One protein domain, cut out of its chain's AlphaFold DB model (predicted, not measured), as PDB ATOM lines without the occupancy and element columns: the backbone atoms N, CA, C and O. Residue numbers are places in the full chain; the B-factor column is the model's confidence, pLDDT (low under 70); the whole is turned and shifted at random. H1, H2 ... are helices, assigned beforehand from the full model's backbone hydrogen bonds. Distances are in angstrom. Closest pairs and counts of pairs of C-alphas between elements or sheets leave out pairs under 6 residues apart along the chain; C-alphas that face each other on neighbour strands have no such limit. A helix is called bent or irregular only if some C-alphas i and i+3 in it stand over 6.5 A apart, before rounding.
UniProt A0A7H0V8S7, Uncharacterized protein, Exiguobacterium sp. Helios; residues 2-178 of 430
ATOM      1  N   ARG A   2      64.565  36.300  72.925       61.75
ATOM      2  CA  ARG A   2      65.116  37.585  72.426       61.75
ATOM      3  C   ARG A   2      64.392  38.159  71.187       61.75
ATOM      4  O   ARG A   2      63.987  39.310  71.268       61.75
ATOM      5  N   PRO A   3      64.139  37.393  70.105       65.06
ATOM      6  CA  PRO A   3      63.436  37.933  68.938       65.06
ATOM      7  C   PRO A   3      61.964  38.285  69.204       65.06
ATOM      8  O   PRO A   3      61.522  39.331  68.757       65.06
ATOM      9  N   ILE A   4      61.222  37.483  69.981       65.25
ATOM     10  CA  ILE A   4      59.822  37.797  70.333       65.25
ATOM     11  C   ILE A   4      59.744  39.072  71.173       65.25
ATOM     12  O   ILE A   4      58.906  39.919  70.911       65.25
ATOM     13  N   LEU A   5      60.616  39.228  72.173       66.25
ATOM     14  CA  LEU A   5      60.606  40.417  73.030       66.25
ATOM     15  C   LEU A   5      60.910  41.687  72.232       66.25
ATOM     16  O   LEU A   5      60.277  42.707  72.465       66.25
ATOM     17  N   ILE A   6      61.830  41.615  71.266       72.75
ATOM     18  CA  ILE A   6      62.112  42.732  70.354       72.75
ATOM     19  C   ILE A   6      60.874  43.064  69.519       72.75
ATOM     20  O   ILE A   6      60.515  44.231  69.431       72.75
ATOM     21  N   VAL A   7      60.200  42.057  68.957       74.69
ATOM     22  CA  VAL A   7      58.955  42.257  68.200       74.69
ATOM     23  C   VAL A   7      57.886  42.919  69.068       74.69
ATOM     24  O   VAL A   7      57.346  43.932  68.652       74.69
ATOM     25  N   VAL A   8      57.629  42.415  70.280       72.62
ATOM     26  CA  VAL A   8      56.607  42.972  71.186       72.62
ATOM     27  C   VAL A   8      56.940  44.409  71.593       72.62
ATOM     28  O   VAL A   8      56.047  45.241  71.673       72.62
ATOM     29  N   VAL A   9      58.216  44.733  71.829       77.06
ATOM     30  CA  VAL A   9      58.637  46.108  72.145       77.06
ATOM     31  C   VAL A   9      58.478  47.027  70.934       77.06
ATOM     32  O   VAL A   9      57.967  48.133  71.077       77.06
ATOM     33  N   LEU A  10      58.883  46.583  69.742       81.00
ATOM     34  CA  LEU A  10      58.678  47.351  68.512       81.00
ATOM     35  C   LEU A  10      57.187  47.568  68.244       81.00
ATOM     36  O   LEU A  10      56.783  48.671  67.899       81.00
ATOM     37  N   GLU A  11      56.370  46.542  68.456       81.94
ATOM     38  CA  GLU A  11      54.923  46.624  68.315       81.94
ATOM     39  C   GLU A  11      54.309  47.578  69.340       81.94
ATOM     40  O   GLU A  11      53.505  48.416  68.957       81.94
ATOM     41  N   ALA A  12      54.742  47.538  70.604       81.00
ATOM     42  CA  ALA A  12      54.313  48.486  71.633       81.00
ATOM     43  C   ALA A  12      54.605  49.942  71.235       81.00
ATOM     44  O   ALA A  12      53.756  50.814  71.402       81.00
ATOM     45  N   LEU A  13      55.794  50.203  70.681       81.38
ATOM     46  CA  LEU A  13      56.206  51.539  70.241       81.38
ATOM     47  C   LEU A  13      55.446  52.007  68.992       81.38
ATOM     48  O   LEU A  13      55.114  53.184  68.875       81.38
ATOM     49  N   LEU A  14      55.174  51.096  68.056       84.44
ATOM     50  CA  LEU A  14      54.498  51.407  66.794       84.44
ATOM     51  C   LEU A  14      52.974  51.415  66.922       84.44
ATOM     52  O   LEU A  14      52.296  52.060  66.126       84.44
ATOM     53  N   SER A  15      52.428  50.728  67.918       84.25
ATOM     54  CA  SER A  15      50.994  50.551  68.119       84.25
ATOM     55  C   SER A  15      50.246  51.884  68.210       84.25
ATOM     56  O   SER A  15      49.208  52.039  67.569       84.25
ATOM     57  N   GLN A  16      50.801  52.885  68.901       79.62
ATOM     58  CA  GLN A  16      50.183  54.214  68.989       79.62
ATOM     59  C   GLN A  16      50.083  54.931  67.631       79.62
ATOM     60  O   GLN A  16      49.154  55.704  67.416       79.62
ATOM     61  N   LEU A  17      51.008  54.655  66.706       83.88
ATOM     62  CA  LEU A  17      51.008  55.218  65.351       83.88
ATOM     63  C   LEU A  17      50.127  54.412  64.392       83.88
ATOM     64  O   LEU A  17      49.523  54.969  63.480       83.88
ATOM     65  N   VAL A  18      50.072  53.095  64.589       85.81
ATOM     66  CA  VAL A  18      49.401  52.149  63.694       85.81
ATOM     67  C   VAL A  18      47.911  52.033  64.007       85.81
ATOM     68  O   VAL A  18      47.108  51.936  63.083       85.81
ATOM     69  N   ARG A  19      47.511  52.085  65.284       86.50
ATOM     70  CA  ARG A  19      46.108  51.941  65.708       86.50
ATOM     71  C   ARG A  19      45.162  52.951  65.035       86.50
ATOM     72  O   ARG A  19      44.124  52.505  64.553       86.50
ATOM     73  N   PRO A  20      45.494  54.255  64.907       88.81
ATOM     74  CA  PRO A  20      44.638  55.220  64.209       88.81
ATOM     75  C   PRO A  20      44.462  54.961  62.705       88.81
ATOM     76  O   PRO A  20      43.578  55.554  62.095       88.81
ATOM     77  N   LEU A  21      45.293  54.106  62.089       89.88
ATOM     78  CA  LEU A  21      45.176  53.750  60.667       89.88
ATOM     79  C   LEU A  21      44.037  52.754  60.399       89.88
ATOM     80  O   LEU A  21      43.661  52.550  59.245       89.88
ATOM     81  N   PHE A  22      43.497  52.118  61.441       91.25
ATOM     82  CA  PHE A  22      42.384  51.182  61.328       91.25
ATOM     83  C   PHE A  22      41.042  51.900  61.468       91.25
ATOM     84  O   PHE A  22      40.867  52.768  62.316       91.25
ATOM     85  N   LEU A  23      40.065  51.478  60.660       85.62
ATOM     86  CA  LEU A  23      38.700  52.011  60.702       85.62
ATOM     87  C   LEU A  23      37.944  51.605  61.978       85.62
ATOM     88  O   LEU A  23      37.051  52.326  62.415       85.62
ATOM     89  N   THR A  24      38.283  50.452  62.566       90.56
ATOM     90  CA  THR A  24      37.659  49.911  63.782       90.56
ATOM     91  C   THR A  24      38.713  49.331  64.727       90.56
ATOM     92  O   THR A  24      39.751  48.828  64.284       90.56
ATOM     93  N   SER A  25      38.444  49.363  66.037       87.75
ATOM     94  CA  SER A  25      39.297  48.716  67.049       87.75
ATOM     95  C   SER A  25      39.393  47.208  66.823       87.75
ATOM     96  O   SER A  25      40.479  46.644  66.907       87.75
ATOM     97  N   GLU A  26      38.286  46.569  66.442       90.69
ATOM     98  CA  GLU A  26      38.235  45.141  66.111       90.69
ATOM     99  C   GLU A  26      39.189  44.776  64.967       90.69
ATOM    100  O   GLU A  26      39.921  43.792  65.065       90.69
ATOM    101  N   GLY A  27      39.246  45.595  63.908       92.00
ATOM    102  CA  GLY A  27      40.160  45.378  62.787       92.00
ATOM    103  C   GLY A  27      41.631  45.470  63.205       92.00
ATOM    104  O   GLY A  27      42.451  44.651  62.776       92.00
ATOM    105  N   TYR A  28      41.958  46.422  64.084       92.75
ATOM    106  CA  TYR A  28      43.292  46.551  64.674       92.75
ATOM    107  C   TYR A  28      43.652  45.319  65.519       92.75
ATOM    108  O   TYR A  28      44.683  44.686  65.280       92.75
ATOM    109  N   VAL A  29      42.777  44.929  66.452       92.81
ATOM    110  CA  VAL A  29      42.989  43.783  67.351       92.81
ATOM    111  C   VAL A  29      43.150  42.481  66.567       92.81
ATOM    112  O   VAL A  29      44.101  41.738  66.809       92.81
ATOM    113  N   ALA A  30      42.273  42.219  65.594       92.94
ATOM    114  CA  ALA A  30      42.340  41.024  64.758       92.94
ATOM    115  C   ALA A  30      43.657  40.951  63.966       92.94
ATOM    116  O   ALA A  30      44.269  39.886  63.873       92.94
ATOM    117  N   THR A  31      44.129  42.087  63.443       91.56
ATOM    118  CA  THR A  31      45.391  42.162  62.692       91.56
ATOM    119  C   THR A  31      46.598  41.892  63.588       91.56
ATOM    120  O   THR A  31      47.438  41.055  63.251       91.56
ATOM    121  N   VAL A  32      46.662  42.540  64.755       91.12
ATOM    122  CA  VAL A  32      47.711  42.325  65.765       91.12
ATOM    123  C   VAL A  32      47.750  40.864  66.213       91.12
ATOM    124  O   VAL A  32      48.820  40.247  66.252       91.12
ATOM    125  N   LEU A  33      46.586  40.277  66.502       93.25
ATOM    126  CA  LEU A  33      46.468  38.885  66.923       93.25
ATOM    127  C   LEU A  33      46.941  37.929  65.822       93.25
ATOM    128  O   LEU A  33      47.712  37.009  66.106       93.25
ATOM    129  N   ALA A  34      46.537  38.155  64.568       93.19
ATOM    130  CA  ALA A  34      46.943  37.330  63.433       93.19
ATOM    131  C   ALA A  34      48.461  37.382  63.195       93.19
ATOM    132  O   ALA A  34      49.105  36.331  63.109       93.19
ATOM    133  N   ILE A  35      49.052  38.582  63.159       91.31
ATOM    134  CA  ILE A  35      50.500  38.765  62.977       91.31
ATOM    135  C   ILE A  35      51.265  38.064  64.101       91.31
ATOM    136  O   ILE A  35      52.144  37.240  63.836       91.31
ATOM    137  N   ASN A  36      50.902  38.320  65.361       91.94
ATOM    138  CA  ASN A  36      51.572  37.689  66.492       91.94
ATOM    139  C   ASN A  36      51.369  36.173  66.532       91.94
ATOM    140  O   ASN A  36      52.275  35.458  66.955       91.94
ATOM    141  N   SER A  37      50.222  35.661  66.082       94.25
ATOM    142  CA  SER A  37      49.986  34.215  65.976       94.25
ATOM    143  C   SER A  37      50.937  33.577  64.966       94.25
ATOM    144  O   SER A  37      51.552  32.554  65.266       94.25
ATOM    145  N   VAL A  38      51.141  34.200  63.802       93.06
ATOM    146  CA  VAL A  38      52.104  33.731  62.789       93.06
ATOM    147  C   VAL A  38      53.539  33.786  63.321       93.06
ATOM    148  O   VAL A  38      54.291  32.815  63.185       93.06
ATOM    149  N   LEU A  39      53.924  34.887  63.972       91.94
ATOM    150  CA  LEU A  39      55.259  35.034  64.560       91.94
ATOM    151  C   LEU A  39      55.502  34.030  65.687       91.94
ATOM    152  O   LEU A  39      56.588  33.447  65.770       91.94
ATOM    153  N   LEU A  40      54.493  33.780  66.524       93.12
ATOM    154  CA  LEU A  40      54.558  32.748  67.545       93.12
ATOM    155  C   LEU A  40      54.714  31.372  66.896       93.12
ATOM    156  O   LEU A  40      55.630  30.652  67.270       93.12
ATOM    157  N   MET A  41      53.914  31.022  65.886       94.25
ATOM    158  CA  MET A  41      54.032  29.743  65.173       94.25
ATOM    159  C   MET A  41      55.435  29.526  64.592       94.25
ATOM    160  O   MET A  41      56.024  28.458  64.777       94.25
ATOM    161  N   PHE A  42      56.016  30.553  63.963       93.25
ATOM    162  CA  PHE A  42      57.398  30.502  63.481       93.25
ATOM    163  C   PHE A  42      58.405  30.321  64.622       93.25
ATOM    164  O   PHE A  42      59.355  29.541  64.506       93.25
ATOM    165  N   TYR A  43      58.201  31.003  65.750       93.81
ATOM    166  CA  TYR A  43      59.018  30.787  66.934       93.81
ATOM    167  C   TYR A  43      58.912  29.353  67.454       93.81
ATOM    168  O   TYR A  43      59.950  28.744  67.709       93.81
ATOM    169  N   LEU A  44      57.702  28.802  67.588       95.56
ATOM    170  CA  LEU A  44      57.494  27.433  68.067       95.56
ATOM    171  C   LEU A  44      58.190  26.428  67.149       95.56
ATOM    172  O   LEU A  44      58.887  25.546  67.647       95.56
ATOM    173  N   LEU A  45      58.092  26.620  65.830       95.25
ATOM    174  CA  LEU A  45      58.791  25.800  64.840       95.25
ATOM    175  C   LEU A  45      60.312  25.856  65.033       95.25
ATOM    176  O   LEU A  45      60.979  24.830  65.014       95.25
ATOM    177  N   ARG A  46      60.862  27.052  65.271       94.12
ATOM    178  CA  ARG A  46      62.300  27.264  65.513       94.12
ATOM    179  C   ARG A  46      62.785  26.722  66.858       94.12
ATOM    180  O   ARG A  46      63.983  26.509  67.009       94.12
ATOM    181  N   GLN A  47      61.911  26.613  67.859       94.00
ATOM    182  CA  GLN A  47      62.286  26.146  69.198       94.00
ATOM    183  C   GLN A  47      62.066  24.648  69.411       94.00
ATOM    184  O   GLN A  47      62.596  24.106  70.381       94.00
ATOM    185  N   ALA A  48      61.259  24.001  68.576       94.69
ATOM    186  CA  ALA A  48      61.002  22.579  68.686       94.69
ATOM    187  C   ALA A  48      62.176  21.776  68.118       94.69
ATOM    188  O   ALA A  48      62.460  21.838  66.928       94.69
ATOM    189  N   GLU A  49      62.822  20.978  68.969       93.69
ATOM    190  CA  GLU A  49      63.892  20.062  68.539       93.69
ATOM    191  C   GLU A  49      63.353  18.897  67.695       93.69
ATOM    192  O   GLU A  49      64.089  18.259  66.948       93.69
ATOM    193  N   THR A  50      62.064  18.576  67.843       96.69
ATOM    194  CA  THR A  50      61.414  17.453  67.164       96.69
ATOM    195  C   THR A  50      59.985  17.802  66.760       96.69
ATOM    196  O   THR A  50      59.322  18.619  67.407       96.69
ATOM    197  N   THR A  51      59.471  17.136  65.722       97.38
ATOM    198  CA  THR A  51      58.078  17.294  65.275       97.38
ATOM    199  C   THR A  51      57.062  17.036  66.396       97.38
ATOM    200  O   THR A  51      56.150  17.847  66.545       97.38
ATOM    201  N   PRO A  52      57.202  16.001  67.253       98.19
ATOM    202  CA  PRO A  52      56.277  15.813  68.370       98.19
ATOM    203  C   PRO A  52      56.280  16.970  69.381       98.19
ATOM    204  O   PRO A  52      55.211  17.358  69.847       98.19
ATOM    205  N   LEU A  53      57.436  17.582  69.684       98.19
ATOM    206  CA  LEU A  53      57.475  18.780  70.535       98.19
ATOM    207  C   LEU A  53      56.753  19.961  69.880       98.19
ATOM    208  O   LEU A  53      55.982  20.648  70.547       98.19
ATOM    209  N   PHE A  54      56.967  20.167  68.579       98.31
ATOM    210  CA  PHE A  54      56.262  21.203  67.826       98.31
ATOM    211  C   PHE A  54      54.745  21.010  67.905       98.31
ATOM    212  O   PHE A  54      54.024  21.952  68.226       98.31
ATOM    213  N   LEU A  55      54.263  19.780  67.696       98.50
ATOM    214  CA  LEU A  55      52.840  19.455  67.792       98.50
ATOM    215  C   LEU A  55      52.279  19.713  69.193       98.50
ATOM    216  O   LEU A  55      51.190  20.274  69.301       98.50
ATOM    217  N   ILE A  56      53.018  19.379  70.261       98.69
ATOM    218  CA  ILE A  56      52.614  19.720  71.634       98.69
ATOM    219  C   ILE A  56      52.475  21.238  71.783       98.69
ATOM    220  O   ILE A  56      51.446  21.703  72.269       98.69
ATOM    221  N   PHE A  57      53.467  22.021  71.343       98.56
ATOM    222  CA  PHE A  57      53.435  23.480  71.481       98.56
ATOM    223  C   PHE A  57      52.286  24.124  70.705       98.56
ATOM    224  O   PHE A  57      51.581  24.972  71.250       98.56
ATOM    225  N   VAL A  58      52.078  23.717  69.452       98.44
ATOM    226  CA  VAL A  58      51.009  24.251  68.600       98.44
ATOM    227  C   VAL A  58      49.643  23.858  69.144       98.44
ATOM    228  O   VAL A  58      48.774  24.712  69.275       98.44
ATOM    229  N   THR A  59      49.455  22.599  69.538       98.62
ATOM    230  CA  THR A  59      48.185  22.145  70.124       98.62
ATOM    231  C   THR A  59      47.893  22.899  71.422       98.62
ATOM    232  O   THR A  59      46.786  23.391  71.626       98.62
ATOM    233  N   ALA A  60      48.904  23.069  72.278       98.44
ATOM    234  CA  ALA A  60      48.799  23.846  73.505       98.44
ATOM    235  C   ALA A  60      48.432  25.315  73.245       98.44
ATOM    236  O   ALA A  60      47.659  25.879  74.019       98.44
ATOM    237  N   PHE A  61      48.969  25.917  72.181       98.50
ATOM    238  CA  PHE A  61      48.633  27.271  71.747       98.50
ATOM    239  C   PHE A  61      47.195  27.367  71.233       98.50
ATOM    240  O   PHE A  61      46.436  28.194  71.732       98.50
ATOM    241  N   LEU A  62      46.795  26.498  70.301       98.44
ATOM    242  CA  LEU A  62      45.463  26.521  69.692       98.44
ATOM    243  C   LEU A  62      44.351  26.287  70.717       98.44
ATOM    244  O   LEU A  62      43.341  26.992  70.695       98.44
ATOM    245  N   ILE A  63      44.546  25.355  71.657       98.50
ATOM    246  CA  ILE A  63      43.582  25.131  72.743       98.50
ATOM    247  C   ILE A  63      43.454  26.392  73.601       98.50
ATOM    248  O   ILE A  63      42.342  26.824  73.881       98.50
ATOM    249  N   ARG A  64      44.569  27.017  73.993       98.25
ATOM    250  CA  ARG A  64      44.546  28.229  74.828       98.25
ATOM    251  C   ARG A  64      43.948  29.429  74.110       98.25
ATOM    252  O   ARG A  64      43.202  30.175  74.730       98.25
ATOM    253  N   LEU A  65      44.234  29.593  72.822       97.75
ATOM    254  CA  LEU A  65      43.619  30.626  71.997       97.75
ATOM    255  C   LEU A  65      42.103  30.420  71.913       97.75
ATOM    256  O   LEU A  65      41.344  31.357  72.119       97.75
ATOM    257  N   THR A  66      41.661  29.179  71.697       97.75
ATOM    258  CA  THR A  66      40.231  28.838  71.680       97.75
ATOM    259  C   THR A  66      39.584  29.125  73.032       97.75
ATOM    260  O   THR A  66      38.553  29.781  73.087       97.75
ATOM    261  N   LEU A  67      40.202  28.691  74.135       98.00
ATOM    262  CA  LEU A  67      39.698  28.944  75.486       98.00
ATOM    263  C   LEU A  67      39.629  30.444  75.809       98.00
ATOM    264  O   LEU A  67      38.687  30.873  76.460       98.00
ATOM    265  N   MET A  68      40.578  31.246  75.328       97.69
ATOM    266  CA  MET A  68      40.533  32.705  75.459       97.69
ATOM    267  C   MET A  68      39.319  33.297  74.742       97.69
ATOM    268  O   MET A  68      38.591  34.091  75.327       97.69
ATOM    269  N   LEU A  69      39.061  32.879  73.501       96.56
ATOM    270  CA  LEU A  69      37.876  33.325  72.765       96.56
ATOM    271  C   LEU A  69      36.580  32.875  73.453       96.56
ATOM    272  O   LEU A  69      35.629  33.642  73.521       96.56
ATOM    273  N   VAL A  70      36.553  31.665  74.024       96.88
ATOM    274  CA  VAL A  70      35.418  31.188  74.832       96.88
ATOM    275  C   VAL A  70      35.197  32.083  76.059       96.88
ATOM    276  O   VAL A  70      34.054  32.455  76.309       96.88
ATOM    277  N   ASP A  71      36.264  32.453  76.784       96.56
ATOM    278  CA  ASP A  71      36.191  33.329  77.968       96.56
ATOM    279  C   ASP A  71      35.625  34.717  77.646       96.56
ATOM    280  O   ASP A  71      34.890  35.283  78.458       96.56
ATOM    281  N   LEU A  72      35.980  35.258  76.476       93.88
ATOM    282  CA  LEU A  72      35.581  36.593  76.033       93.88
ATOM    283  C   LEU A  72      34.173  36.627  75.432       93.88
ATOM    284  O   LEU A  72      33.399  37.516  75.774       93.88
ATOM    285  N   GLU A  73      33.847  35.670  74.559       93.25
ATOM    286  CA  GLU A  73      32.673  35.759  73.676       93.25
ATOM    287  C   GLU A  73      31.500  34.870  74.103       93.25
ATOM    288  O   GLU A  73      30.354  35.155  73.762       93.25
ATOM    289  N   LEU A  74      31.758  33.764  74.812       93.06
ATOM    290  CA  LEU A  74      30.720  32.776  75.128       93.06
ATOM    291  C   LEU A  74      30.361  32.775  76.610       93.06
ATOM    292  O   LEU A  74      29.222  33.053  76.981       93.06
ATOM    293  N   PHE A  75      31.312  32.412  77.469       91.38
ATOM    294  CA  PHE A  75      31.114  32.381  78.912       91.38
ATOM    295  C   PHE A  75      32.452  32.391  79.646       91.38
ATOM    296  O   PHE A  75      33.438  31.802  79.206       91.38
ATOM    297  N   ARG A  76      32.451  32.989  80.839       91.44
ATOM    298  CA  ARG A  76      33.621  33.047  81.722       91.44
ATOM    299  C   ARG A  76      34.088  31.645  82.100       91.44
ATOM    300  O   ARG A  76      33.295  30.859  82.621       91.44
ATOM    301  N   LEU A  77      35.372  31.348  81.907       91.12
ATOM    302  CA  LEU A  77      35.940  30.032  82.205       91.12
ATOM    303  C   LEU A  77      35.942  29.728  83.718       91.12
ATOM    304  O   LEU A  77      36.713  30.339  84.473       91.12
ATOM    305  N   PRO A  78      35.145  28.754  84.195       84.69
ATOM    306  CA  PRO A  78      35.158  28.376  85.598       84.69
ATOM    307  C   PRO A  78      36.422  27.563  85.945       84.69
ATOM    308  O   PRO A  78      36.979  26.878  85.088       84.69
ATOM    309  N   PRO A  79      36.876  27.578  87.212       83.44
ATOM    310  CA  PRO A  79      36.358  28.374  88.327       83.44
ATOM    311  C   PRO A  79      37.067  29.736  88.489       83.44
ATOM    312  O   PRO A  79      36.848  30.408  89.493       83.44
ATOM    313  N   HIS A  80      37.965  30.114  87.568       87.31
ATOM    314  CA  HIS A  80      38.937  31.194  87.804       87.31
ATOM    315  C   HIS A  80      38.560  32.542  87.198       87.31
ATOM    316  O   HIS A  80      38.953  33.575  87.745       87.31
ATOM    317  N   SER A  81      37.859  32.546  86.065       88.19
ATOM    318  CA  SER A  81      37.417  33.778  85.412       88.19
ATOM    319  C   SER A  81      36.245  34.402  86.170       88.19
ATOM    320  O   SER A  81      35.377  33.691  86.676       88.19
ATOM    321  N   GLY A  82      36.211  35.734  86.266       89.12
ATOM    322  CA  GLY A  82      35.216  36.441  87.073       89.12
ATOM    323  C   GLY A  82      35.727  37.752  87.659       89.12
ATOM    324  O   GLY A  82      36.427  38.514  86.991       89.12
ATOM    325  N   ASP A  83      35.381  38.005  88.918       86.81
ATOM    326  CA  ASP A  83      35.542  39.310  89.572       86.81
ATOM    327  C   ASP A  83      36.984  39.827  89.572       86.81
ATOM    328  O   ASP A  83      37.219  41.006  89.324       86.81
ATOM    329  N   ASP A  84      37.969  38.950  89.796       88.12
ATOM    330  CA  ASP A  84      39.382  39.337  89.755       88.12
ATOM    331  C   ASP A  84      39.798  39.805  88.355       88.12
ATOM    332  O   ASP A  84      40.461  40.832  88.226       88.12
ATOM    333  N   THR A  85      39.410  39.068  87.308       93.00
ATOM    334  CA  THR A  85      39.748  39.425  85.919       93.00
ATOM    335  C   THR A  85      39.114  40.749  85.509       93.00
ATOM    336  O   THR A  85      39.757  41.550  84.835       93.00
ATOM    337  N   GLU A  86      37.884  41.002  85.964       93.75
ATOM    338  CA  GLU A  86      37.167  42.241  85.681       93.75
ATOM    339  C   GLU A  86      37.798  43.423  86.408       93.75
ATOM    340  O   GLU A  86      38.098  44.446  85.805       93.75
ATOM    341  N   ALA A  87      38.100  43.262  87.694       92.25
ATOM    342  CA  ALA A  87      38.693  44.339  88.465       92.25
ATOM    343  C   ALA A  87      40.097  44.721  87.965       92.25
ATOM    344  O   ALA A  87      40.427  45.903  87.923       92.25
ATOM    345  N   PHE A  88      40.911  43.749  87.534       94.75
ATOM    346  CA  PHE A  88      42.194  44.043  86.888       94.75
ATOM    347  C   PHE A  88      42.023  44.792  85.563       94.75
ATOM    348  O   PHE A  88      42.796  45.708  85.277       94.75
ATOM    349  N   HIS A  89      41.018  44.423  84.763       95.56
ATOM    350  CA  HIS A  89      40.705  45.128  83.524       95.56
ATOM    351  C   HIS A  89      40.306  46.586  83.797       95.56
ATOM    352  O   HIS A  89      40.892  47.490  83.203       95.56
ATOM    353  N   LEU A  90      39.382  46.812  84.735       95.06
ATOM    354  CA  LEU A  90      38.874  48.141  85.087       95.06
ATOM    355  C   LEU A  90      39.953  49.053  85.684       95.06
ATOM    356  O   LEU A  90      40.044  50.214  85.297       95.06
ATOM    357  N   GLU A  91      40.810  48.547  86.578       94.81
ATOM    358  CA  GLU A  91      41.927  49.344  87.108       94.81
ATOM    359  C   GLU A  91      42.965  49.677  86.026       94.81
ATOM    360  O   GLU A  91      43.499  50.784  86.002       94.81
ATOM    361  N   GLY A  92      43.231  48.751  85.098       95.94
ATOM    362  CA  GLY A  92      44.075  49.039  83.938       95.94
ATOM    363  C   GLY A  92      43.469  50.125  83.044       95.94
ATOM    364  O   GLY A  92      44.187  51.017  82.591       95.94
ATOM    365  N   LEU A  93      42.152  50.079  82.816       95.44
ATOM    366  CA  LEU A  93      41.430  51.089  82.040       95.44
ATOM    367  C   LEU A  93      41.479  52.458  82.721       95.44
ATOM    368  O   LEU A  93      41.700  53.455  82.044       95.44
ATOM    369  N   LEU A  94      41.342  52.500  84.047       95.25
ATOM    370  CA  LEU A  94      41.440  53.731  84.827       95.25
ATOM    371  C   LEU A  94      42.796  54.421  84.629       95.25
ATOM    372  O   LEU A  94      42.836  55.615  84.346       95.25
ATOM    373  N   ILE A  95      43.896  53.661  84.698       95.25
ATOM    374  CA  ILE A  95      45.250  54.174  84.424       95.25
ATOM    375  C   ILE A  95      45.380  54.644  82.971       95.25
ATOM    376  O   ILE A  95      46.037  55.644  82.699       95.25
ATOM    377  N   TYR A  96      44.781  53.915  82.027       94.19
ATOM    378  CA  TYR A  96      44.793  54.304  80.619       94.19
ATOM    379  C   TYR A  96      44.068  55.638  80.386       94.19
ATOM    380  O   TYR A  96      44.565  56.474  79.633       94.19
ATOM    381  N   THR A  97      42.915  55.845  81.028       95.00
ATOM    382  CA  THR A  97      42.131  57.083  80.907       95.00
ATOM    383  C   THR A  97      42.749  58.255  81.663       95.00
ATOM    384  O   THR A  97      42.699  59.382  81.179       95.00
ATOM    385  N   ASP A  98      43.335  57.990  82.830       94.25
ATOM    386  CA  ASP A  98      43.993  58.979  83.674       94.25
ATOM    387  C   ASP A  98      45.286  58.386  84.267       94.25
ATOM    388  O   ASP A  98      45.255  57.701  85.297       94.25
ATOM    389  N   PRO A  99      46.452  58.659  83.647       92.19
ATOM    390  CA  PRO A  99      47.737  58.154  84.123       92.19
ATOM    391  C   PRO A  99      48.109  58.592  85.546       92.19
ATOM    392  O   PRO A  99      48.978  57.967  86.156       92.19
ATOM    393  N   THR A 100      47.467  59.627  86.103       91.88
ATOM    394  CA  THR A 100      47.717  60.044  87.493       91.88
ATOM    395  C   THR A 100      47.241  58.996  88.504       91.88
ATOM    396  O   THR A 100      47.829  58.865  89.577       91.88
ATOM    397  N   MET A 101      46.293  58.136  88.112       89.69
ATOM    398  CA  MET A 101      45.781  57.032  88.930       89.69
ATOM    399  C   MET A 101      46.768  55.864  89.088       89.69
ATOM    400  O   MET A 101      46.486  54.909  89.810       89.69
ATOM    401  N   PHE A 102      47.947  55.914  88.454       87.94
ATOM    402  CA  PHE A 102      48.932  54.827  88.474       87.94
ATOM    403  C   PHE A 102      49.360  54.391  89.884       87.94
ATOM    404  O   PHE A 102      49.624  53.207  90.114       87.94
ATOM    405  N   ASN A 103      49.437  55.323  90.835       84.88
ATOM    406  CA  ASN A 103      49.797  55.013  92.222       84.88
ATOM    407  C   ASN A 103      48.591  54.745  93.130       84.88
ATOM    408  O   ASN A 103      48.781  54.138  94.179       84.88
ATOM    409  N   GLU A 104      47.384  55.103  92.693       82.19
ATOM    410  CA  GLU A 104      46.142  55.006  93.473       82.19
ATOM    411  C   GLU A 104      45.436  53.646  93.322       82.19
ATOM    412  O   GLU A 104      44.530  53.314  94.085       82.19
ATOM    413  N   VAL A 105      45.827  52.827  92.337       79.75
ATOM    414  CA  VAL A 105      45.206  51.511  92.115       79.75
ATOM    415  C   VAL A 105      45.482  50.521  93.250       79.75
ATOM    416  O   VAL A 105      46.618  50.323  93.686       79.75
ATOM    417  N   VAL A 106      44.431  49.819  93.679       71.94
ATOM    418  CA  VAL A 106      44.433  49.020  94.913       71.94
ATOM    419  C   VAL A 106      44.908  47.580  94.685       71.94
ATOM    420  O   VAL A 106      45.501  46.973  95.580       71.94
ATOM    421  N   ARG A 107      44.703  46.989  93.495       71.44
ATOM    422  CA  ARG A 107      45.052  45.569  93.242       71.44
ATOM    423  C   ARG A 107      46.512  45.339  92.830       71.44
ATOM    424  O   ARG A 107      46.904  44.203  92.534       71.44
ATOM    425  N   GLY A 108      47.339  46.380  92.924       80.06
ATOM    426  CA  GLY A 108      48.800  46.295  92.953       80.06
ATOM    427  C   GLY A 108      49.471  46.151  91.584       80.06
ATOM    428  O   GLY A 108      48.992  46.645  90.565       80.06
ATOM    429  N   SER A 109      50.623  45.473  91.558       87.44
ATOM    430  CA  SER A 109      51.572  45.469  90.431       87.44
ATOM    431  C   SER A 109      50.993  44.986  89.096       87.44
ATOM    432  O   SER A 109      51.457  45.413  88.042       87.44
ATOM    433  N   TYR A 110      49.981  44.109  89.106       91.56
ATOM    434  CA  TYR A 110      49.382  43.620  87.859       91.56
ATOM    435  C   TYR A 110      48.455  44.643  87.198       91.56
ATOM    436  O   TYR A 110      48.513  44.789  85.983       91.56
ATOM    437  N   SER A 111      47.673  45.402  87.971       92.56
ATOM    438  CA  SER A 111      46.869  46.507  87.434       92.56
ATOM    439  C   SER A 111      47.759  47.577  86.808       92.56
ATOM    440  O   SER A 111      47.499  48.023  85.696       92.56
ATOM    441  N   LYS A 112      48.876  47.912  87.472       92.56
ATOM    442  CA  LYS A 112      49.898  48.830  86.942       92.56
ATOM    443  C   LYS A 112      50.512  48.314  85.637       92.56
ATOM    444  O   LYS A 112      50.640  49.066  84.674       92.56
ATOM    445  N   PHE A 113      50.841  47.020  85.583       93.69
ATOM    446  CA  PHE A 113      51.296  46.365  84.356       93.69
ATOM    447  C   PHE A 113      50.251  46.461  83.232       93.69
ATOM    448  O   PHE A 113      50.613  46.810  82.113       93.69
ATOM    449  N   LEU A 114      48.970  46.203  83.520       95.31
ATOM    450  CA  LEU A 114      47.894  46.321  82.532       95.31
ATOM    451  C   LEU A 114      47.668  47.761  82.073       95.31
ATOM    452  O   LEU A 114      47.457  47.975  80.888       95.31
ATOM    453  N   GLY A 115      47.770  48.746  82.966       94.69
ATOM    454  CA  GLY A 115      47.710  50.159  82.596       94.69
ATOM    455  C   GLY A 115      48.811  50.533  81.601       94.69
ATOM    456  O   GLY A 115      48.526  51.097  80.551       94.69
ATOM    457  N   ILE A 116      50.061  50.127  81.866       92.94
ATOM    458  CA  ILE A 116      51.181  50.308  80.921       92.94
ATOM    459  C   ILE A 116      50.913  49.563  79.608       92.94
ATOM    460  O   ILE A 116      51.151  50.105  78.529       92.94
ATOM    461  N   PHE A 117      50.393  48.336  79.689       94.12
ATOM    462  CA  PHE A 117      50.030  47.554  78.512       94.12
ATOM    463  C   PHE A 117      48.976  48.280  77.665       94.12
ATOM    464  O   PHE A 117      49.149  48.401  76.457       94.12
ATOM    465  N   TYR A 118      47.928  48.833  78.276       94.94
ATOM    466  CA  TYR A 118      46.887  49.572  77.566       94.94
ATOM    467  C   TYR A 118      47.366  50.917  77.024       94.94
ATOM    468  O   TYR A 118      46.941  51.319  75.943       94.94
ATOM    469  N   LEU A 119      48.295  51.593  77.703       91.81
ATOM    470  CA  LEU A 119      48.948  52.788  77.161       91.81
ATOM    471  C   LEU A 119      49.758  52.470  75.891       91.81
ATOM    472  O   LEU A 119      49.827  53.302  74.989       91.81
ATOM    473  N   ALA A 120      50.335  51.269  75.790       90.75
ATOM    474  CA  ALA A 120      51.084  50.830  74.612       90.75
ATOM    475  C   ALA A 120      50.183  50.292  73.481       90.75
ATOM    476  O   ALA A 120      50.304  50.709  72.330       90.75
ATOM    477  N   PHE A 121      49.268  49.373  73.796       91.31
ATOM    478  CA  PHE A 121      48.494  48.594  72.815       91.31
ATOM    479  C   PHE A 121      47.036  49.055  72.645       91.31
ATOM    480  O   PHE A 121      46.309  48.539  71.802       91.31
ATOM    481  N   GLY A 122      46.595  50.039  73.429       91.38
ATOM    482  CA  GLY A 122      45.182  50.383  73.582       91.38
ATOM    483  C   GLY A 122      44.482  49.516  74.642       91.38
ATOM    484  O   GLY A 122      44.992  48.457  75.012       91.38
ATOM    485  N   PRO A 123      43.306  49.941  75.146       93.31
ATOM    486  CA  PRO A 123      42.565  49.292  76.232       93.31
ATOM    487  C   PRO A 123      41.829  48.013  75.789       93.31
ATOM    488  O   PRO A 123      40.686  47.765  76.166       93.31
ATOM    489  N   GLU A 124      42.480  47.190  74.971       93.62
ATOM    490  CA  GLU A 124      41.888  46.013  74.346       93.62
ATOM    491  C   GLU A 124      42.135  44.773  75.219       93.62
ATOM    492  O   GLU A 124      43.230  44.197  75.237       93.62
ATOM    493  N   ARG A 125      41.099  44.326  75.946       94.69
ATOM    494  CA  ARG A 125      41.166  43.151  76.841       94.69
ATOM    495  C   ARG A 125      41.671  41.896  76.128       94.69
ATOM    496  O   ARG A 125      42.448  41.135  76.703       94.69
ATOM    497  N   MET A 126      41.249  41.701  74.878       95.75
ATOM    498  CA  MET A 126      41.629  40.554  74.054       95.75
ATOM    499  C   MET A 126      43.143  40.482  73.836       95.75
ATOM    500  O   MET A 126      43.722  39.407  73.961       95.75
ATOM    501  N   LEU A 127      43.808  41.617  73.591       94.81
ATOM    502  CA  LEU A 127      45.263  41.655  73.411       94.81
ATOM    503  C   LEU A 127      46.006  41.318  74.707       94.81
ATOM    504  O   LEU A 127      46.999  40.589  74.680       94.81
ATOM    505  N   ALA A 128      45.505  41.786  75.851       95.44
ATOM    506  CA  ALA A 128      46.106  41.484  77.148       95.44
ATOM    507  C   ALA A 128      45.922  40.009  77.559       95.44
ATOM    508  O   ALA A 128      46.852  39.387  78.078       95.44
ATOM    509  N   GLN A 129      44.757  39.409  77.288       96.69
ATOM    510  CA  GLN A 129      44.556  37.968  77.484       96.69
ATOM    511  C   GLN A 129      45.382  37.134  76.496       96.69
ATOM    512  O   GLN A 129      45.998  36.139  76.884       96.69
ATOM    513  N   TYR A 130      45.484  37.570  75.240       96.81
ATOM    514  CA  TYR A 130      46.315  36.912  74.238       96.81
ATOM    515  C   TYR A 130      47.797  36.935  74.628       96.81
ATOM    516  O   TYR A 130      48.502  35.934  74.488       96.81
ATOM    517  N   PHE A 131      48.266  38.030  75.230       95.50
ATOM    518  CA  PHE A 131      49.598  38.086  75.818       95.50
ATOM    519  C   PHE A 131      49.795  36.998  76.888       95.50
ATOM    520  O   PHE A 131      50.796  36.282  76.842       95.50
ATOM    521  N   ASN A 132      48.827  36.775  77.783       96.38
ATOM    522  CA  ASN A 132      48.888  35.668  78.748       96.38
ATOM    523  C   ASN A 132      48.960  34.287  78.068       96.38
ATOM    524  O   ASN A 132      49.721  33.425  78.525       96.38
ATOM    525  N   VAL A 133      48.255  34.083  76.949       97.81
ATOM    526  CA  VAL A 133      48.365  32.857  76.139       97.81
ATOM    527  C   VAL A 133      49.796  32.668  75.631       97.81
ATOM    528  O   VAL A 133      50.364  31.585  75.809       97.81
ATOM    529  N   ILE A 134      50.414  33.716  75.068       96.31
ATOM    530  CA  ILE A 134      51.815  33.678  74.618       96.31
ATOM    531  C   ILE A 134      52.733  33.289  75.782       96.31
ATOM    532  O   ILE A 134      53.547  32.375  75.639       96.31
ATOM    533  N   LEU A 135      52.603  33.945  76.942       96.06
ATOM    534  CA  LEU A 135      53.433  33.662  78.120       96.06
ATOM    535  C   LEU A 135      53.291  32.207  78.590       96.06
ATOM    536  O   LEU A 135      54.294  31.560  78.906       96.06
ATOM    537  N   GLY A 136      52.065  31.676  78.596       96.88
ATOM    538  CA  GLY A 136      51.792  30.282  78.943       96.88
ATOM    539  C   GLY A 136      52.486  29.302  77.995       96.88
ATOM    540  O   GLY A 136      53.200  28.403  78.440       96.88
ATOM    541  N   VAL A 137      52.361  29.511  76.679       97.88
ATOM    542  CA  VAL A 137      52.996  28.648  75.665       97.88
ATOM    543  C   VAL A 137      54.518  28.735  75.726       97.88
ATOM    544  O   VAL A 137      55.218  27.723  75.699       97.88
ATOM    545  N   VAL A 138      55.057  29.940  75.867       97.12
ATOM    546  CA  VAL A 138      56.494  30.153  76.032       97.12
ATOM    547  C   VAL A 138      57.020  29.450  77.286       97.12
ATOM    548  O   VAL A 138      58.116  28.887  77.243       97.12
ATOM    549  N   SER A 139      56.250  29.432  78.376       97.88
ATOM    550  CA  SER A 139      56.640  28.722  79.597       97.88
ATOM    551  C   SER A 139      56.805  27.220  79.356       97.88
ATOM    552  O   SER A 139      57.759  26.618  79.849       97.88
ATOM    553  N   ILE A 140      55.936  26.627  78.528       98.56
ATOM    554  CA  ILE A 140      56.024  25.218  78.110       98.56
ATOM    555  C   ILE A 140      57.318  24.963  77.326       98.56
ATOM    556  O   ILE A 140      58.032  23.999  77.600       98.56
ATOM    557  N   VAL A 141      57.663  25.858  76.395       98.38
ATOM    558  CA  VAL A 141      58.907  25.768  75.611       98.38
ATOM    559  C   VAL A 141      60.150  25.868  76.504       98.38
ATOM    560  O   VAL A 141      61.136  25.165  76.294       98.38
ATOM    561  N   ILE A 142      60.146  26.745  77.511       98.25
ATOM    562  CA  ILE A 142      61.289  26.889  78.429       98.25
ATOM    563  C   ILE A 142      61.428  25.651  79.319       98.25
ATOM    564  O   ILE A 142      62.550  25.189  79.547       98.25
ATOM    565  N   LEU A 143      60.314  25.069  79.770       98.69
ATOM    566  CA  LEU A 143      60.325  23.811  80.513       98.69
ATOM    567  C   LEU A 143      60.944  22.680  79.681       98.69
ATOM    568  O   LEU A 143      61.862  22.016  80.161       98.69
ATOM    569  N   SER A 144      60.533  22.510  78.418       98.62
ATOM    570  CA  SER A 144      61.105  21.466  77.552       98.62
ATOM    571  C   SER A 144      62.609  21.667  77.340       98.62
ATOM    572  O   SER A 144      63.385  20.717  77.429       98.62
ATOM    573  N   LYS A 145      63.049  22.915  77.133       98.31
ATOM    574  CA  LYS A 145      64.473  23.258  77.015       98.31
ATOM    575  C   LYS A 145      65.250  22.999  78.298       98.31
ATOM    576  O   LYS A 145      66.413  22.619  78.231       98.31
ATOM    577  N   THR A 146      64.620  23.176  79.456       98.69
ATOM    578  CA  THR A 146      65.239  22.865  80.749       98.69
ATOM    579  C   THR A 146      65.474  21.362  80.878       98.69
ATOM    580  O   THR A 146      66.568  20.945  81.248       98.69
ATOM    581  N   LEU A 147      64.497  20.538  80.488       98.62
ATOM    582  CA  LEU A 147      64.639  19.077  80.486       98.62
ATOM    583  C   LEU A 147      65.718  18.604  79.493       98.62
ATOM    584  O   LEU A 147      66.507  17.719  79.814       98.62
ATOM    585  N   LEU A 148      65.802  19.229  78.314       98.25
ATOM    586  CA  LEU A 148      66.859  18.950  77.334       98.25
ATOM    587  C   LEU A 148      68.251  19.346  77.850       98.25
ATOM    588  O   LEU A 148      69.202  18.588  77.680       98.25
ATOM    589  N   LEU A 149      68.377  20.490  78.533       97.00
ATOM    590  CA  LEU A 149      69.630  20.915  79.177       97.00
ATOM    591  C   LEU A 149      70.089  19.949  80.272       97.00
ATOM    592  O   LEU A 149      71.287  19.725  80.436       97.00
ATOM    593  N   LEU A 150      69.140  19.356  80.995       97.06
ATOM    594  CA  LEU A 150      69.393  18.299  81.976       97.06
ATOM    595  C   LEU A 150      69.735  16.946  81.317       97.06
ATOM    596  O   LEU A 150      69.963  15.967  82.025       97.06
ATOM    597  N   LYS A 151      69.821  16.897  79.978       95.50
ATOM    598  CA  LYS A 151      70.179  15.729  79.160       95.50
ATOM    599  C   LYS A 151      69.203  14.559  79.301       95.50
ATOM    600  O   LYS A 151      69.608  13.396  79.232       95.50
ATOM    601  N   LEU A 152      67.916  14.849  79.496       96.88
ATOM    602  CA  LEU A 152      66.897  13.804  79.523       96.88
ATOM    603  C   LEU A 152      66.647  13.247  78.108       96.88
ATOM    604  O   LEU A 152      66.683  14.005  77.133       96.88
ATOM    605  N   PRO A 153      66.326  11.945  77.976       97.12
ATOM    606  CA  PRO A 153      65.909  11.367  76.708       97.12
ATOM    607  C   PRO A 153      64.640  12.045  76.198       97.12
ATOM    608  O   PRO A 153      63.748  12.378  76.981       97.12
ATOM    609  N   MET A 154      64.507  12.154  74.875       97.56
ATOM    610  CA  MET A 154      63.377  12.845  74.246       97.56
ATOM    611  C   MET A 154      62.010  12.326  74.717       97.56
ATOM    612  O   MET A 154      61.097  13.120  74.894       97.56
ATOM    613  N   HIS A 155      61.853  11.027  74.993       97.19
ATOM    614  CA  HIS A 155      60.572  10.497  75.477       97.19
ATOM    615  C   HIS A 155      60.178  11.050  76.863       97.19
ATOM    616  O   HIS A 155      59.020  11.411  77.057       97.19
ATOM    617  N   TYR A 156      61.123  11.212  77.799       98.25
ATOM    618  CA  TYR A 156      60.858  11.879  79.083       98.25
ATOM    619  C   TYR A 156      60.540  13.362  78.884       98.25
ATOM    620  O   TYR A 156      59.628  13.886  79.525       98.25
ATOM    621  N   VAL A 157      61.261  14.028  77.973       98.75
ATOM    622  CA  VAL A 157      61.008  15.432  77.620       98.75
ATOM    623  C   VAL A 157      59.588  15.591  77.079       98.75
ATOM    624  O   VAL A 157      58.870  16.476  77.537       98.75
ATOM    625  N   LEU A 158      59.156  14.729  76.155       98.69
ATOM    626  CA  LEU A 158      57.819  14.759  75.561       98.69
ATOM    627  C   LEU A 158      56.723  14.539  76.603       98.69
ATOM    628  O   LEU A 158      55.774  15.317  76.645       98.69
ATOM    629  N   ILE A 159      56.869  13.530  77.468       98.56
ATOM    630  CA  ILE A 159      55.875  13.223  78.505       98.56
ATOM    631  C   ILE A 159      55.745  14.394  79.480       98.56
ATOM    632  O   ILE A 159      54.643  14.900  79.678       98.56
ATOM    633  N   ALA A 160      56.850  14.872  80.055       98.62
ATOM    634  CA  ALA A 160      56.803  15.968  81.021       98.62
ATOM    635  C   ALA A 160      56.333  17.285  80.381       98.62
ATOM    636  O   ALA A 160      55.537  18.012  80.973       98.62
ATOM    637  N   THR A 161      56.755  17.574  79.146       98.81
ATOM    638  CA  THR A 161      56.275  18.753  78.407       98.81
ATOM    639  C   THR A 161      54.779  18.651  78.128       98.81
ATOM    640  O   THR A 161      54.070  19.629  78.334       98.81
ATOM    641  N   GLY A 162      54.279  17.480  77.722       98.69
ATOM    642  CA  GLY A 162      52.851  17.232  77.520       98.69
ATOM    643  C   GLY A 162      52.044  17.381  78.810       98.69
ATOM    644  O   GLY A 162      51.043  18.093  78.824       98.69
ATOM    645  N   VAL A 163      52.519  16.796  79.917       98.44
ATOM    646  CA  VAL A 163      51.892  16.939  81.242       98.44
ATOM    647  C   VAL A 163      51.792  18.410  81.636       98.44
ATOM    648  O   VAL A 163      50.727  18.844  82.055       98.44
ATOM    649  N   PHE A 164      52.854  19.198  81.462       98.56
ATOM    650  CA  PHE A 164      52.806  20.630  81.758       98.56
ATOM    651  C   PHE A 164      51.891  21.403  80.798       98.56
ATOM    652  O   PHE A 164      51.106  22.250  81.223       98.56
ATOM    653  N   ALA A 165      51.962  21.093  79.502       98.44
ATOM    654  CA  ALA A 165      51.212  21.774  78.455       98.44
ATOM    655  C   ALA A 165      49.699  21.610  78.594       98.44
ATOM    656  O   ALA A 165      48.952  22.555  78.319       98.44
ATOM    657  N   PHE A 166      49.257  20.434  79.036       98.12
ATOM    658  CA  PHE A 166      47.848  20.077  79.171       98.12
ATOM    659  C   PHE A 166      47.403  19.947  80.630       98.12
ATOM    660  O   PHE A 166      46.312  19.450  80.900       98.12
ATOM    661  N   PHE A 167      48.218  20.424  81.578       97.00
ATOM    662  CA  PHE A 167      47.811  20.508  82.973       97.00
ATOM    663  C   PHE A 167      46.576  21.405  83.091       97.00
ATOM    664  O   PHE A 167      46.586  22.539  82.604       97.00
ATOM    665  N   ALA A 168      45.520  20.914  83.747       95.31
ATOM    666  CA  ALA A 168      44.206  21.555  83.739       95.31
ATOM    667  C   ALA A 168      44.266  23.020  84.200       95.31
ATOM    668  O   ALA A 168      43.758  23.910  83.520       95.31
ATOM    669  N   GLN A 169      44.975  23.298  85.300       93.69
ATOM    670  CA  GLN A 169      45.127  24.672  85.793       93.69
ATOM    671  C   GLN A 169      45.895  25.558  84.806       93.69
ATOM    672  O   GLN A 169      45.562  26.727  84.636       93.69
ATOM    673  N   GLY A 170      46.882  25.000  84.103       95.00
ATOM    674  CA  GLY A 170      47.626  25.724  83.077       95.00
ATOM    675  C   GLY A 170      46.785  26.064  81.851       95.00
ATOM    676  O   GLY A 170      47.017  27.108  81.251       95.00
ATOM    677  N   LEU A 171      45.814  25.221  81.486       96.31
ATOM    678  CA  LEU A 171      44.866  25.485  80.399       96.31
ATOM    679  C   LEU A 171      43.811  26.527  80.782       96.31
ATOM    680  O   LEU A 171      43.424  27.318  79.931       96.31
ATOM    681  N   LEU A 172      43.374  26.551  82.044       94.62
ATOM    682  CA  LEU A 172      42.335  27.471  82.522       94.62
ATOM    683  C   LEU A 172      42.877  28.849  82.927       94.62
ATOM    684  O   LEU A 172      42.173  29.844  82.802       94.62
ATOM    685  N   LEU A 173      44.125  28.933  83.405       94.38
ATOM    686  CA  LEU A 173      44.722  30.190  83.880       94.38
ATOM    687  C   LEU A 173      45.462  30.975  82.799       94.38
ATOM    688  O   LEU A 173      45.690  32.169  82.976       94.38
ATOM    689  N   SER A 174      45.927  30.335  81.723       94.44
ATOM    690  CA  SER A 174      46.623  31.048  80.644       94.44
ATOM    691  C   SER A 174      45.749  31.889  79.711       94.44
ATOM    692  O   SER A 174      46.274  32.882  79.222       94.44
ATOM    693  N   PRO A 175      44.478  31.540  79.434       95.56
ATOM    694  CA  PRO A 175      43.636  32.338  78.549       95.56
ATOM    695  C   PRO A 175      42.975  33.538  79.238       95.56
ATOM    696  O   PRO A 175      42.438  34.392  78.550       95.56
ATOM    697  N   ILE A 176      42.997  33.625  80.570       95.88
ATOM    698  CA  ILE A 176      42.251  34.649  81.316       95.88
ATOM    699  C   ILE A 176      43.149  35.787  81.805       95.88
ATOM    700  O   ILE A 176      44.371  35.649  81.895       95.88
ATOM    701  N   LEU A 177      42.543  36.926  82.151       95.69
ATOM    702  CA  LEU A 177      43.257  38.165  82.487       95.69
ATOM    703  C   LEU A 177      43.754  38.174  83.943       95.69
ATOM    704  O   LEU A 177      43.246  38.895  84.800       95.69
ATOM    705  N   LEU A 178      44.741  37.328  84.233       94.00
ATOM    706  CA  LEU A 178      45.376  37.223  85.542       94.00
ATOM    707  C   LEU A 178      46.904  37.273  85.447       94.00
ATOM    708  O   LEU A 178      47.514  36.858  84.466       94.00
TER     709      LEU A 178
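Overview. This is residues 2 to 178 of the 430 residues of an uncharacterized protein of Exiguobacterium sp. Helios (UniProt A0A7H0V8S7). Four helices, H2, H3, H7 and H8, run along the longest axis as an up-and-down bundle, each against the one before it in the chain, with H3 and H7 in its middle. H1 makes a hairpin with H2 at the bundle's side, H4 and H6 cross each other at one end with the short H5 beyond them, and the short H9 packs on H3. The printed part has 177 residues with nine named helices, H1 to H9, and no named strand: its class is all helix. It is compact, with a radius of gyration of the C-alphas of 17.2 A, and spans 53 by 35 by 31 A.

Arrangement. H1, residues 2 to 21, and H2, residues 25 to 47, form a hairpin; the closest C-alphas, of Arg 19 and Tyr 28, are 6.2 A apart. H2 and H3, residues 51 to 73, form a second hairpin at a shallow tilt of 19 degrees; H2 touches H3 with residues 41 to 47 alone, closest at the C-alphas of Leu 45 and Phe 54, 6.0 A. H4, residues 83 to 97, and H5, residues 99 to 103, only just touch, and only at the corner, with 3 pairs of C-alphas within 8 A, closest at Ile 95 and Met 101, 5.4 A. H6, residues 109 to 121, touches H4 at a steep tilt of 53 degrees; the closest C-alphas, of Gly 92 and Gly 115, are 4.0 A apart. H6 also touches H1, with residues 120 to 121 alone, the closest C-alphas being those of Ala 12 and Ala 120, 5.0 A. H7, residues 125 to 149, touches H3, opposite ways at 22 degrees, a shallow tilt; the closest C-alphas, of Phe 61 and Val 137, are 6.0 A apart. H7 touches H2, the same way at a shallow tilt of 4 degrees, closest at the C-alphas of Val 29 and Leu 127, 6.8 A. H7 and H8, residues 154 to 165, form a hairpin, closest at the C-alphas of Ser 144 and Thr 161, 5.6 A. H9, residues 168 to 173, touches H3 at a steep tilt of 51 degrees, closest at the C-alphas of Arg 64 and Leu 171, 6.2 A. In H2, H3, H4, H6, H7, H8 and H9 every O i to N i+4 pair is within hydrogen-bond range; in H1 12 of 16 are, and in H5 0 of 1, beside 1 of 2 O i to N i+3 pairs.

Along the chain. H1 begins at C-alpha 2 (65.116, 37.585, 72.426), has a kink of 58 degrees near residue 15 and is only just irregular: C-alphas 13 and 16 are 6.7 A apart. H5 is irregular, with C-alphas 100 and 103 7.2 A apart. From first to last C-alpha H1 measures 28.2 A, H2 32.3 A, H3 32.5 A, H4 20.8 A, H6 18.2 A, H7 36.2 A and H8 15.7 A. H9 ends at C-alpha 173 (44.722, 30.190, 83.880).

Size, cuts and confidence. The two C-alphas farthest apart, of Thr 100 and Pro 153, are 53.1 A apart. The printed part has no cut and no long link; the link from H3 to H4 is short and the others are tight. The mean pLDDT of the printed part is 92.3, and residues 2 to 5 are under 70.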